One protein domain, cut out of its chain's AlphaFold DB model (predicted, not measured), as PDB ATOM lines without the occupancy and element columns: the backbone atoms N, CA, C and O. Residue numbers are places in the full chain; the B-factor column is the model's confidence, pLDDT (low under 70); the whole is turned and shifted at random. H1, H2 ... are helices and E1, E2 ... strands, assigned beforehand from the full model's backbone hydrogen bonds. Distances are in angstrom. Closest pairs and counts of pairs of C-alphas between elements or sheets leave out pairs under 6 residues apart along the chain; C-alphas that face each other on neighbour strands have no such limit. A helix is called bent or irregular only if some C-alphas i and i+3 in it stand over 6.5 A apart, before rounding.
ATOM      1  N   ILE A 113     -30.353  24.824 -20.306       88.06
ATOM      2  CA  ILE A 113     -30.629  25.134 -18.902       88.06
ATOM      3  C   ILE A 113     -31.414  26.447 -18.823       88.06
ATOM      4  O   ILE A 113     -30.975  27.484 -19.320       88.06
ATOM      5  N   PHE A 114     -32.566  26.398 -18.162       90.38
ATOM      6  CA  PHE A 114     -33.306  27.574 -17.713       90.38
ATOM      7  C   PHE A 114     -33.271  27.608 -16.189       90.38
ATOM      8  O   PHE A 114     -33.517  26.591 -15.541       90.38
ATOM      9  N   ASN A 115     -32.986  28.771 -15.612       92.69
ATOM     10  CA  ASN A 115     -33.015  28.959 -14.171       92.69
ATOM     11  C   ASN A 115     -34.394  29.502 -13.774       92.69
ATOM     12  O   ASN A 115     -34.704  30.668 -14.018       92.69
ATOM     13  N   VAL A 116     -35.247  28.630 -13.241       89.56
ATOM     14  CA  VAL A 116     -36.677  28.897 -13.054       89.56
ATOM     15  C   VAL A 116     -36.996  29.010 -11.569       89.56
ATOM     16  O   VAL A 116     -36.743  28.082 -10.800       89.56
ATOM     17  N   GLU A 117     -37.590  30.136 -11.190       90.69
ATOM     18  CA  GLU A 117     -38.158  30.393  -9.866       90.69
ATOM     19  C   GLU A 117     -39.155  29.289  -9.458       90.69
ATOM     20  O   GLU A 117     -39.931  28.778 -10.274       90.69
ATOM     21  N   ASN A 118     -39.116  28.882  -8.191       87.62
ATOM     22  CA  ASN A 118     -40.028  27.903  -7.603       87.62
ATOM     23  C   ASN A 118     -41.060  28.578  -6.672       87.62
ATOM     24  O   ASN A 118     -41.020  29.782  -6.438       87.62
ATOM     25  N   ALA A 119     -41.986  27.795  -6.107       84.31
ATOM     26  CA  ALA A 119     -43.028  28.306  -5.207       84.31
ATOM     27  C   ALA A 119     -42.509  28.869  -3.861       84.31
ATOM     28  O   ALA A 119     -43.285  29.455  -3.119       84.31
ATOM     29  N   LYS A 120     -41.215  28.706  -3.547       86.38
ATOM     30  CA  LYS A 120     -40.523  29.295  -2.386       86.38
ATOM     31  C   LYS A 120     -39.680  30.527  -2.769       86.38
ATOM     32  O   LYS A 120     -38.806  30.921  -2.007       86.38
ATOM     33  N   GLY A 121     -39.861  31.083  -3.973       86.31
ATOM     34  CA  GLY A 121     -39.099  32.234  -4.478       86.31
ATOM     35  C   GLY A 121     -37.635  31.943  -4.839       86.31
ATOM     36  O   GLY A 121     -36.923  32.846  -5.272       86.31
ATOM     37  N   THR A 122     -37.158  30.700  -4.699       89.75
ATOM     38  CA  THR A 122     -35.764  30.346  -5.005       89.75
ATOM     39  C   THR A 122     -35.599  29.826  -6.433       89.75
ATOM     40  O   THR A 122     -36.481  29.189  -7.015       89.75
ATOM     41  N   PHE A 123     -34.453  30.144  -7.027       89.44
ATOM     42  CA  PHE A 123     -34.138  29.900  -8.433       89.44
ATOM     43  C   PHE A 123     -33.510  28.513  -8.631       89.44
ATOM     44  O   PHE A 123     -32.487  28.207  -8.022       89.44
ATOM     45  N   VAL A 124     -34.126  27.667  -9.467       90.19
ATOM     46  CA  VAL A 124     -33.688  26.281  -9.708       90.19
ATOM     47  C   VAL A 124     -33.364  26.052 -11.185       90.19
ATOM     48  O   VAL A 124     -34.236  26.167 -12.052       90.19
ATOM     49  N   ASN A 125     -32.127  25.634 -11.463       90.81
ATOM     50  CA  ASN A 125     -31.688  25.200 -12.789       90.81
ATOM     51  C   ASN A 125     -32.464  23.956 -13.247       90.81
ATOM     52  O   ASN A 125     -32.486  22.934 -12.562       90.81
ATOM     53  N   LYS A 126     -33.091  24.032 -14.424       88.44
ATOM     54  CA  LYS A 126     -33.864  22.945 -15.039       88.44
ATOM     55  C   LYS A 126     -33.445  22.772 -16.493       88.44
ATOM     56  O   LYS A 126     -33.421  23.739 -17.255       88.44
ATOM     57  N   LYS A 127     -33.111  21.535 -16.865       86.12
ATOM     58  CA  LYS A 127     -32.714  21.154 -18.225       86.12
ATOM     59  C   LYS A 127     -33.971  20.908 -19.068       86.12
ATOM     60  O   LYS A 127     -34.872  20.190 -18.641       86.12
ATOM     61  N   TYR A 128     -34.046  21.528 -20.240       87.56
ATOM     62  CA  TYR A 128     -35.171  21.460 -21.180       87.56
ATOM     63  C   TYR A 128     -34.683  21.038 -22.574       87.56
ATOM     64  O   TYR A 128     -33.495  21.113 -22.834       87.56
ATOM     65  N   SER A 129     -35.567  20.603 -23.480       86.56
ATOM     66  CA  SER A 129     -35.201  20.075 -24.817       86.56
ATOM     67  C   SER A 129     -34.106  20.883 -25.558       86.56
ATOM     68  O   SER A 129     -34.183  22.116 -25.580       86.56
ATOM     69  N   PRO A 130     -33.127  20.235 -26.227       82.69
ATOM     70  CA  PRO A 130     -32.059  20.932 -26.952       82.69
ATOM     71  C   PRO A 130     -32.568  21.770 -28.138       82.69
ATOM     72  O   PRO A 130     -31.856  22.662 -28.589       82.69
ATOM     73  N   VAL A 131     -33.823  21.590 -28.581       86.75
ATOM     74  CA  VAL A 131     -34.503  22.492 -29.538       86.75
ATOM     75  C   VAL A 131     -34.362  23.962 -29.132       86.75
ATOM     76  O   VAL A 131     -34.172  24.820 -29.989       86.75
ATOM     77  N   TYR A 132     -34.393  24.270 -27.830       86.88
ATOM     78  CA  TYR A 132     -34.276  25.643 -27.338       86.88
ATOM     79  C   TYR A 132     -32.890  26.283 -27.580       86.88
ATOM     80  O   TYR A 132     -32.775  27.503 -27.447       86.88
ATOM     81  N   ASN A 133     -31.842  25.517 -27.919       85.06
ATOM     82  CA  ASN A 133     -30.490  26.042 -28.186       85.06
ATOM     83  C   ASN A 133     -30.422  26.862 -29.489       85.06
ATOM     84  O   ASN A 133     -29.639  27.809 -29.586       85.06
ATOM     85  N   TRP A 134     -31.304  26.566 -30.447       84.81
ATOM     86  CA  TRP A 134     -31.450  27.293 -31.715       84.81
ATOM     87  C   TRP A 134     -32.177  28.643 -31.585       84.81
ATOM     88  O   TRP A 134     -32.324  29.368 -32.568       84.81
ATOM     89  N   PHE A 135     -32.617  29.000 -30.374       88.25
ATOM     90  CA  PHE A 135     -33.388  30.211 -30.107       88.25
ATOM     91  C   PHE A 135     -32.737  31.076 -29.027       88.25
ATOM     92  O   PHE A 135     -32.250  30.587 -28.004       88.25
ATOM     93  N   GLU A 136     -32.792  32.385 -29.221       88.94
ATOM     94  CA  GLU A 136     -32.522  33.385 -28.195       88.94
ATOM     95  C   GLU A 136     -33.752  33.511 -27.295       88.94
ATOM     96  O   GLU A 136     -34.884  33.542 -27.777       88.94
ATOM     97  N   SER A 137     -33.541  33.501 -25.979       91.88
ATOM     98  CA  SER A 137     -34.615  33.455 -24.981       91.88
ATOM     99  C   SER A 137     -34.085  33.836 -23.604       91.88
ATOM    100  O   SER A 137     -33.010  33.364 -23.224       91.88
ATOM    101  N   LYS A 138     -34.868  34.566 -22.805       90.81
ATOM    102  CA  LYS A 138     -34.561  34.822 -21.388       90.81
ATOM    103  C   LYS A 138     -34.425  33.489 -20.629       90.81
ATOM    104  O   LYS A 138     -35.362  32.694 -20.607       90.81
ATOM    105  N   THR A 139     -33.261  33.221 -20.033       88.56
ATOM    106  CA  THR A 139     -32.966  31.938 -19.353       88.56
ATOM    107  C   THR A 139     -33.298  31.944 -17.862       88.56
ATOM    108  O   THR A 139     -33.705  30.908 -17.340       88.56
ATOM    109  N   LYS A 140     -33.162  33.090 -17.177       90.81
ATOM    110  CA  LYS A 140     -33.607  33.285 -15.786       90.81
ATOM    111  C   LYS A 140     -35.062  33.761 -15.781       90.81
ATOM    112  O   LYS A 140     -35.335  34.872 -16.228       90.81
ATOM    113  N   LEU A 141     -35.981  32.922 -15.308       89.31
ATOM    114  CA  LEU A 141     -37.429  33.110 -15.462       89.31
ATOM    115  C   LEU A 141     -38.165  33.079 -14.122       89.31
ATOM    116  O   LEU A 141     -37.972  32.152 -13.330       89.31
ATOM    117  N   LYS A 142     -39.067  34.043 -13.916       88.50
ATOM    118  CA  LYS A 142     -40.070  33.991 -12.842       88.50
ATOM    119  C   LYS A 142     -41.116  32.902 -13.114       88.50
ATOM    120  O   LYS A 142     -41.322  32.480 -14.256       88.50
ATOM    121  N   LEU A 143     -41.815  32.454 -12.072       80.69
ATOM    122  CA  LEU A 143     -42.796  31.366 -12.152       80.69
ATOM    123  C   LEU A 143     -43.955  31.701 -13.115       80.69
ATOM    124  O   LEU A 143     -44.455  30.821 -13.821       80.69
ATOM    125  N   SER A 144     -44.338  32.980 -13.182       81.62
ATOM    126  CA  SER A 144     -45.326  33.533 -14.117       81.62
ATOM    127  C   SER A 144     -44.849  33.496 -15.577       81.62
ATOM    128  O   SER A 144     -45.563  32.997 -16.450       81.62
ATOM    129  N   GLU A 145     -43.619  33.954 -15.833       83.19
ATOM    130  CA  GLU A 145     -43.000  34.066 -17.165       83.19
ATOM    131  C   GLU A 145     -42.905  32.714 -17.887       83.19
ATOM    132  O   GLU A 145     -43.029  32.644 -19.107       83.19
ATOM    133  N   LYS A 146     -42.796  31.605 -17.143       81.56
ATOM    134  CA  LYS A 146     -42.764  30.233 -17.687       81.56
ATOM    135  C   LYS A 146     -43.923  29.910 -18.652       81.56
ATOM    136  O   LYS A 146     -43.787  29.014 -19.493       81.56
ATOM    137  N   LYS A 147     -45.076  30.586 -18.527       83.81
ATOM    138  CA  LYS A 147     -46.240  30.396 -19.414       83.81
ATOM    139  C   LYS A 147     -46.046  31.005 -20.810       83.81
ATOM    140  O   LYS A 147     -46.517  30.388 -21.757       83.81
ATOM    141  N   ASN A 148     -45.342  32.133 -20.924       88.50
ATOM    142  CA  ASN A 148     -45.070  32.856 -22.170       88.50
ATOM    143  C   ASN A 148     -43.603  33.310 -22.172       88.50
ATOM    144  O   ASN A 148     -43.282  34.401 -21.705       88.50
ATOM    145  N   VAL A 149     -42.715  32.462 -22.693       90.81
ATOM    146  CA  VAL A 149     -41.309  32.814 -22.918       90.81
ATOM    147  C   VAL A 149     -41.151  33.248 -24.372       90.81
ATOM    148  O   VAL A 149     -41.605  32.543 -25.276       90.81
ATOM    149  N   LEU A 150     -40.505  34.395 -24.583       92.56
ATOM    150  CA  LEU A 150     -40.152  34.899 -25.908       92.56
ATOM    151  C   LEU A 150     -38.966  34.105 -26.479       92.56
ATOM    152  O   LEU A 150     -37.946  33.931 -25.803       92.56
ATOM    153  N   PHE A 151     -39.101  33.660 -27.726       92.56
ATOM    154  CA  PHE A 151     -38.089  32.942 -28.495       92.56
ATOM    155  C   PHE A 151     -37.862  33.633 -29.847       92.56
ATOM    156  O   PHE A 151     -38.790  33.701 -30.652       92.56
ATOM    157  N   LYS A 152     -36.635  34.095 -30.117       90.81
ATOM    158  CA  LYS A 152     -36.171  34.564 -31.442       90.81
ATOM    159  C   LYS A 152     -35.322  33.468 -32.091       90.81
ATOM    160  O   LYS A 152     -34.432  32.931 -31.434       90.81
ATOM    161  N   CYS A 153     -35.589  33.095 -33.341       88.31
ATOM    162  CA  CYS A 153     -34.798  32.080 -34.046       88.31
ATOM    163  C   CYS A 153     -33.434  32.633 -34.476       88.31
ATOM    164  O   CYS A 153     -33.361  33.704 -35.076       88.31
ATOM    165  N   ARG A 154     -32.362  31.870 -34.232       82.19
ATOM    166  CA  ARG A 154     -30.992  32.224 -34.644       82.19
ATOM    167  C   ARG A 154     -30.731  32.031 -36.143       82.19
ATOM    168  O   ARG A 154     -29.795  32.613 -36.670       82.19
ATOM    169  N   LEU A 155     -31.559  31.237 -36.828       79.56
ATOM    170  CA  LEU A 155     -31.438  30.931 -38.264       79.56
ATOM    171  C   LEU A 155     -32.257  31.882 -39.165       79.56
ATOM    172  O   LEU A 155     -32.216  31.773 -40.394       79.56
ATOM    173  N   CYS A 156     -33.008  32.804 -38.552       79.56
ATOM    174  CA  CYS A 156     -33.825  33.827 -39.212       79.56
ATOM    175  C   CYS A 156     -33.265  35.239 -39.020       79.56
ATOM    176  O   CYS A 156     -34.037  36.195 -39.027       79.56
ATOM    177  N   ASP A 157     -31.962  35.393 -38.784       65.31
ATOM    178  CA  ASP A 157     -31.402  36.734 -38.673       65.31
ATOM    179  C   ASP A 157     -31.430  37.427 -40.055       65.31
ATOM    180  O   ASP A 157     -30.867  36.875 -41.009       65.31
ATOM    181  N   PRO A 158     -32.091  38.595 -40.210       58.94
ATOM    182  CA  PRO A 158     -32.237  39.251 -41.514       58.94
ATOM    183  C   PRO A 158     -30.899  39.617 -42.164       58.94
ATOM    184  O   PRO A 158     -30.808  39.673 -43.388       58.94
ATOM    185  N   SER A 159     -29.844  39.798 -41.357       57.75
ATOM    186  CA  SER A 159     -28.476  40.040 -41.832       57.75
ATOM    187  C   SER A 159     -27.923  38.915 -42.721       57.75
ATOM    188  O   SER A 159     -27.083  39.170 -43.579       57.75
ATOM    189  N   LEU A 160     -28.418  37.681 -42.562       51.78
ATOM    190  CA  LEU A 160     -27.953  36.501 -43.296       51.78
ATOM    191  C   LEU A 160     -28.849  36.123 -44.489       51.78
ATOM    192  O   LEU A 160     -28.452  35.285 -45.300       51.78
ATOM    193  N   ARG A 161     -30.063  36.686 -44.615       53.88
ATOM    194  CA  ARG A 161     -31.039  36.300 -45.655       53.88
ATOM    195  C   ARG A 161     -31.911  37.464 -46.130       53.88
ATOM    196  O   ARG A 161     -32.854  37.851 -45.450       53.88
ATOM    197  N   LYS A 162     -31.701  37.892 -47.385       50.06
ATOM    198  CA  LYS A 162     -32.400  39.009 -48.065       50.06
ATOM    199  C   LYS A 162     -33.945  38.974 -48.072       50.06
ATOM    200  O   LYS A 162     -34.543  39.992 -48.400       50.06
ATOM    201  N   HIS A 163     -34.593  37.845 -47.760       44.66
ATOM    202  CA  HIS A 163     -36.046  37.666 -47.942       44.66
ATOM    203  C   HIS A 163     -36.808  37.033 -46.764       44.66
ATOM    204  O   HIS A 163     -38.021  36.876 -46.868       44.66
ATOM    205  N   ASN A 164     -36.156  36.695 -45.643       55.81
ATOM    206  CA  ASN A 164     -36.846  36.088 -44.496       55.81
ATOM    207  C   ASN A 164     -36.915  37.058 -43.312       55.81
ATOM    208  O   ASN A 164     -35.889  37.492 -42.791       55.81
ATOM    209  N   SER A 165     -38.132  37.351 -42.853       67.44
ATOM    210  CA  SER A 165     -38.368  38.106 -41.623       67.44
ATOM    211  C   SER A 165     -37.927  37.317 -40.382       67.44
ATOM    212  O   SER A 165     -37.935  36.082 -40.358       67.44
ATOM    213  N   ALA A 166     -37.540  38.038 -39.327       79.69
ATOM    214  CA  ALA A 166     -37.082  37.426 -38.086       79.69
ATOM    215  C   ALA A 166     -38.212  36.636 -37.404       79.69
ATOM    216  O   ALA A 166     -39.202  37.212 -36.950       79.69
ATOM    217  N   TYR A 167     -38.055  35.314 -37.283       86.31
ATOM    218  CA  TYR A 167     -39.014  34.488 -36.553       86.31
ATOM    219  C   TYR A 167     -38.910  34.752 -35.049       86.31
ATOM    220  O   TYR A 167     -37.916  34.400 -34.403       86.31
ATOM    221  N   ILE A 168     -39.962  35.347 -34.493       89.19
ATOM    222  CA  ILE A 168     -40.117  35.641 -33.069       89.19
ATOM    223  C   ILE A 168     -41.465  35.076 -32.612       89.19
ATOM    224  O   ILE A 168     -42.487  35.284 -33.263       89.19
ATOM    225  N   THR A 169     -41.492  34.342 -31.498       90.44
ATOM    226  CA  THR A 169     -42.725  33.738 -30.974       90.44
ATOM    227  C   THR A 169     -42.746  33.668 -29.449       90.44
ATOM    228  O   THR A 169     -41.702  33.560 -28.808       90.44
ATOM    229  N   ASN A 170     -43.942  33.691 -28.858       91.06
ATOM    230  CA  ASN A 170     -44.156  33.453 -27.430       91.06
ATOM    231  C   ASN A 170     -44.664  32.019 -27.224       91.06
ATOM    232  O   ASN A 170     -45.701  31.646 -27.772       91.06
ATOM    233  N   GLN A 171     -43.965  31.209 -26.422       89.75
ATOM    234  CA  GLN A 171     -44.389  29.834 -26.133       89.75
ATOM    235  C   GLN A 171     -44.125  29.418 -24.677       89.75
ATOM    236  O   GLN A 171     -43.165  29.840 -24.031       89.75
ATOM    237  N   LYS A 172     -44.983  28.533 -24.156       90.38
ATOM    238  CA  LYS A 172     -44.835  27.903 -22.838       90.38
ATOM    239  C   LYS A 172     -43.594  27.011 -22.774       90.38
ATOM    240  O   LYS A 172     -43.453  26.062 -23.552       90.38
ATOM    241  N   LEU A 173     -42.740  27.254 -21.781       88.06
ATOM    242  CA  LEU A 173     -41.528  26.465 -21.564       88.06
ATOM    243  C   LEU A 173     -41.871  25.002 -21.229       88.06
ATOM    244  O   LEU A 173     -42.697  24.722 -20.356       88.06
ATOM    245  N   GLY A 174     -41.219  24.070 -21.929       84.94
ATOM    246  CA  GLY A 174     -41.467  22.628 -21.849       84.94
ATOM    247  C   GLY A 174     -42.346  22.052 -22.967       84.94
ATOM    248  O   GLY A 174     -42.509  20.839 -23.017       84.94
ATOM    249  N   LYS A 175     -42.889  22.871 -23.882       87.44
ATOM    250  CA  LYS A 175     -43.581  22.401 -25.101       87.44
ATOM    251  C   LYS A 175     -42.930  22.977 -26.375       87.44
ATOM    252  O   LYS A 175     -43.502  23.884 -26.967       87.44
ATOM    253  N   PRO A 176     -41.768  22.468 -26.831       88.38
ATOM    254  CA  PRO A 176     -41.004  23.028 -27.961       88.38
ATOM    255  C   PRO A 176     -41.611  22.764 -29.357       88.38
ATOM    256  O   PRO A 176     -40.944  22.977 -30.365       88.38
ATOM    257  N   GLY A 177     -42.850  22.271 -29.456       87.56
ATOM    258  CA  GLY A 177     -43.408  21.740 -30.707       87.56
ATOM    259  C   GLY A 177     -43.537  22.757 -31.848       87.56
ATOM    260  O   GLY A 177     -43.364  22.379 -33.004       87.56
ATOM    261  N   ASN A 178     -43.791  24.038 -31.552       89.44
ATOM    262  CA  ASN A 178     -43.865  25.065 -32.602       89.44
ATOM    263  C   ASN A 178     -42.463  25.516 -33.023       89.44
ATOM    264  O   ASN A 178     -42.213  25.665 -34.215       89.44
ATOM    265  N   LEU A 179     -41.538  25.626 -32.064       91.06
ATOM    266  CA  LEU A 179     -40.123  25.875 -32.340       91.06
ATOM    267  C   LEU A 179     -39.531  24.782 -33.243       91.06
ATOM    268  O   LEU A 179     -38.902  25.100 -34.243       91.06
ATOM    269  N   LEU A 180     -39.798  23.501 -32.962       90.62
ATOM    270  CA  LEU A 180     -39.339  22.380 -33.793       90.62
ATOM    271  C   LEU A 180     -39.980  22.380 -35.194       90.62
ATOM    272  O   LEU A 180     -39.288  22.128 -36.178       90.62
ATOM    273  N   LYS A 181     -41.282  22.694 -35.307       91.38
ATOM    274  CA  LYS A 181     -41.941  22.888 -36.614       91.38
ATOM    275  C   LYS A 181     -41.258  23.985 -37.431       91.38
ATOM    276  O   LYS A 181     -41.058  23.796 -38.625       91.38
ATOM    277  N   HIS A 182     -40.881  25.090 -36.790       90.94
ATOM    278  CA  HIS A 182     -40.141  26.164 -37.438       90.94
ATOM    279  C   HIS A 182     -38.711  25.741 -37.811       90.94
ATOM    280  O   HIS A 182     -38.319  25.924 -38.953       90.94
ATOM    281  N   LEU A 183     -37.957  25.069 -36.932       85.44
ATOM    282  CA  LEU A 183     -36.633  24.533 -37.288       85.44
ATOM    283  C   LEU A 183     -36.682  23.622 -38.525       85.44
ATOM    284  O   LEU A 183     -35.789  23.678 -39.365       85.44
ATOM    285  N   ARG A 184     -37.755  22.843 -38.709       87.69
ATOM    286  CA  ARG A 184     -37.953  22.003 -39.902       87.69
ATOM    287  C   ARG A 184     -38.172  22.773 -41.220       87.69
ATOM    288  O   ARG A 184     -38.192  22.119 -42.261       87.69
ATOM    289  N   THR A 185     -38.268  24.111 -41.224       86.00
ATOM    290  CA  THR A 185     -38.152  24.920 -42.460       86.00
ATOM    291  C   THR A 185     -36.694  25.188 -42.857       86.00
ATOM    292  O   THR A 185     -36.429  25.485 -44.015       86.00
ATOM    293  N   HIS A 186     -35.734  25.008 -41.944       76.19
ATOM    294  CA  HIS A 186     -34.296  25.243 -42.140       76.19
ATOM    295  C   HIS A 186     -33.526  23.967 -42.532       76.19
ATOM    296  O   HIS A 186     -32.424  23.707 -42.044       76.19
ATOM    297  N   LYS A 187     -34.105  23.127 -43.404       69.62
ATOM    298  CA  LYS A 187     -33.532  21.809 -43.757       69.62
ATOM    299  C   LYS A 187     -32.116  21.881 -44.339       69.62
ATOM    300  O   LYS A 187     -31.343  20.959 -44.108       69.62
ATOM    301  N   SER A 188     -31.785  22.949 -45.063       67.75
ATOM    302  CA  SER A 188     -30.438  23.205 -45.593       67.75
ATOM    303  C   SER A 188     -29.396  23.409 -44.493       67.75
ATOM    304  O   SER A 188     -28.267  22.955 -44.627       67.75
ATOM    305  N   ASP A 189     -29.785  24.079 -43.409       62.75
ATOM    306  CA  ASP A 189     -28.856  24.640 -42.423       62.75
ATOM    307  C   ASP A 189     -28.602  23.652 -41.275       62.75
ATOM    308  O   ASP A 189     -27.511  23.575 -40.722       62.75
ATOM    309  N   ILE A 190     -29.646  22.903 -40.901       67.50
ATOM    310  CA  ILE A 190     -29.663  22.022 -39.725       67.50
ATOM    311  C   ILE A 190     -30.252  20.637 -40.022       67.50
ATOM    312  O   ILE A 190     -30.637  19.916 -39.103       67.50
ATOM    313  N   GLY A 191     -30.322  20.231 -41.295       66.38
ATOM    314  CA  GLY A 191     -30.908  18.951 -41.716       66.38
ATOM    315  C   GLY A 191     -30.291  17.726 -41.034       66.38
ATOM    316  O   GLY A 191     -31.022  16.828 -40.626       66.38
ATOM    317  N   VAL A 192     -28.968  17.715 -40.829       62.47
ATOM    318  CA  VAL A 192     -28.270  16.645 -40.087       62.47
ATOM    319  C   VAL A 192     -28.712  16.617 -38.620       62.47
ATOM    320  O   VAL A 192     -29.108  15.568 -38.121       62.47
ATOM    321  N   TRP A 193     -28.733  17.772 -37.945       73.94
ATOM    322  CA  TRP A 193     -29.177  17.864 -36.550       73.94
ATOM    323  C   TRP A 193     -30.651  17.481 -36.384       73.94
ATOM    324  O   TRP A 193     -30.991  16.800 -35.426       73.94
ATOM    325  N   LEU A 194     -31.523  17.870 -37.320       70.81
ATOM    326  CA  LEU A 194     -32.937  17.482 -37.328       70.81
ATOM    327  C   LEU A 194     -33.120  15.978 -37.540       70.81
ATOM    328  O   LEU A 194     -33.897  15.364 -36.817       70.81
ATOM    329  N   ASN A 195     -32.389  15.389 -38.491       68.12
ATOM    330  CA  ASN A 195     -32.408  13.949 -38.731       68.12
ATOM    331  C   ASN A 195     -31.991  13.183 -37.474       68.12
ATOM    332  O   ASN A 195     -32.685  12.251 -37.081       68.12
ATOM    333  N   GLU A 196     -30.908  13.591 -36.810       63.31
ATOM    334  CA  GLU A 196     -30.458  12.925 -35.588       63.31
ATOM    335  C   GLU A 196     -31.325  13.262 -34.367       63.31
ATOM    336  O   GLU A 196     -31.523  12.401 -33.514       63.31
ATOM    337  N   PHE A 197     -31.939  14.445 -34.290       73.31
ATOM    338  CA  PHE A 197     -32.938  14.757 -33.263       73.31
ATOM    339  C   PHE A 197     -34.169  13.851 -33.399       73.31
ATOM    340  O   PHE A 197     -34.617  13.266 -32.413       73.31
ATOM    341  N   ASP A 198     -34.703  13.707 -34.612       74.62
ATOM    342  CA  ASP A 198     -35.877  12.876 -34.870       74.62
ATOM    343  C   ASP A 198     -35.546  11.376 -34.718       74.62
ATOM    344  O   ASP A 198     -36.345  10.653 -34.121       74.62
ATOM    345  N   ASN A 199     -34.340  10.926 -35.108       64.50
ATOM    346  CA  ASN A 199     -33.846   9.579 -34.784       64.50
ATOM    347  C   ASN A 199     -33.836   9.342 -33.269       64.50
ATOM    348  O   ASN A 199     -34.408   8.357 -32.824       64.50
ATOM    349  N   ASN A 200     -33.215  10.235 -32.483       63.72
ATOM    350  CA  ASN A 200     -33.011  10.056 -31.039       63.72
ATOM    351  C   ASN A 200     -34.306  10.133 -30.210       63.72
ATOM    352  O   ASN A 200     -34.351   9.582 -29.114       63.72
ATOM    353  N   ASN A 201     -35.346  10.826 -30.692       60.59
ATOM    354  CA  ASN A 201     -36.656  10.861 -30.026       60.59
ATOM    355  C   ASN A 201     -37.582   9.716 -30.474       60.59
ATOM    356  O   ASN A 201     -38.581   9.440 -29.808       60.59
ATOM    357  N   SER A 202     -37.269   9.045 -31.584       45.06
ATOM    358  CA  SER A 202     -37.862   7.754 -31.922       45.06
ATOM    359  C   SER A 202     -37.084   6.636 -31.217       45.06
ATOM    360  O   SER A 202     -35.860   6.624 -31.237       45.06
TER     361      SER A 202
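What this domain is: This is residues 113 to 202 of the 290 residues of an uncharacterized protein of Brachionus plicatilis (UniProt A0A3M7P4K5). Two small hairpins, E1 with E2 and E3 with E4, are joined through the short helix H1 and the long link that follows it, whose residues 135 to 136 pair with E3 and whose residues 140 to 141 pair with E1. H1 is near the middle, H2 is near E3 and E4, and H3, the longest helix, has its centre farthest from the middle; the turn of the first hairpin and the long loop between E3 and E4 lie at opposite ends of the long axis. The printed part has 90 residues, with three named helices and four named strands in the order E1 E2 H1 E3 E4 H2 H3; each sheet has two antiparallel strands, and the class is mixed, helices and strands. The whole is flat and only just compact, close to loose, with a radius of gyration of the C-alphas of 14.5 A and spans of 45 by 32 by 15 A.

Where its parts are: E1, residues 113 to 117, begins with C-alpha 113 at (-30.629, 25.134, -18.902) and is 12.9 A long. E2, residues 123 to 128, is 15.3 A long. H1 holds residues 130 to 134; it is neither bent nor irregular, but only just: C-alphas 131 and 134 are 6.1 A apart. E3, residues 149 to 153, is 12.9 A long, and E4 holds residues 168 to 171. H2 holds residues 177 to 183. H3, residues 187 to 201, is 17.8 A long and ends with C-alpha 201 at (-36.656, 10.861, -30.026); it is irregular, with C-alphas 189 and 192 8.3 A apart.

How they stand to each other: E1 and E2 form an antiparallel hairpin at 142 degrees, with N 114 and O 126 within hydrogen-bond range at 2.9 A. Residues 115 to 116 of E1 also pair, parallel, with residues 140 to 141. E3 and E4 form an antiparallel hairpin at 145 degrees, with N 151 and O 169 within hydrogen-bond range at 2.8 A. Residues 152 to 153 of E3 pair, antiparallel, with residues 135 to 136. E1 and E2 are each apart from E3 and E4. H1 and H2 only just touch, with 3 pairs of C-alphas within 8 A; the closest C-alphas are those of Val 131 and Leu 180, 6.4 A apart. H2 and H3 are close but not clearly touching, with the closest C-alphas, those of Leu 183 and Ile 190, 7.8 A apart; they run opposite ways at a tilt of 37 degrees, only just steep. H3 and H1 are near each other. In H2 every O i to N i+4 pair is within hydrogen-bond range; H3 has 9 of 11, and H1 0 of 1 but 2 of 2 O i to N i+3 pairs.

The domain as a whole: The two C-alphas farthest apart, those of Lys 120 and Lys 162, are 47.4 A apart. The printed part has no cut. The links H1 to E3 and E3 to E4 are long. The mean pLDDT of the printed part is 80.5, and it is under 70 at residues 157 to 165, 187 to 192, 195 to 196 and 199 to 202.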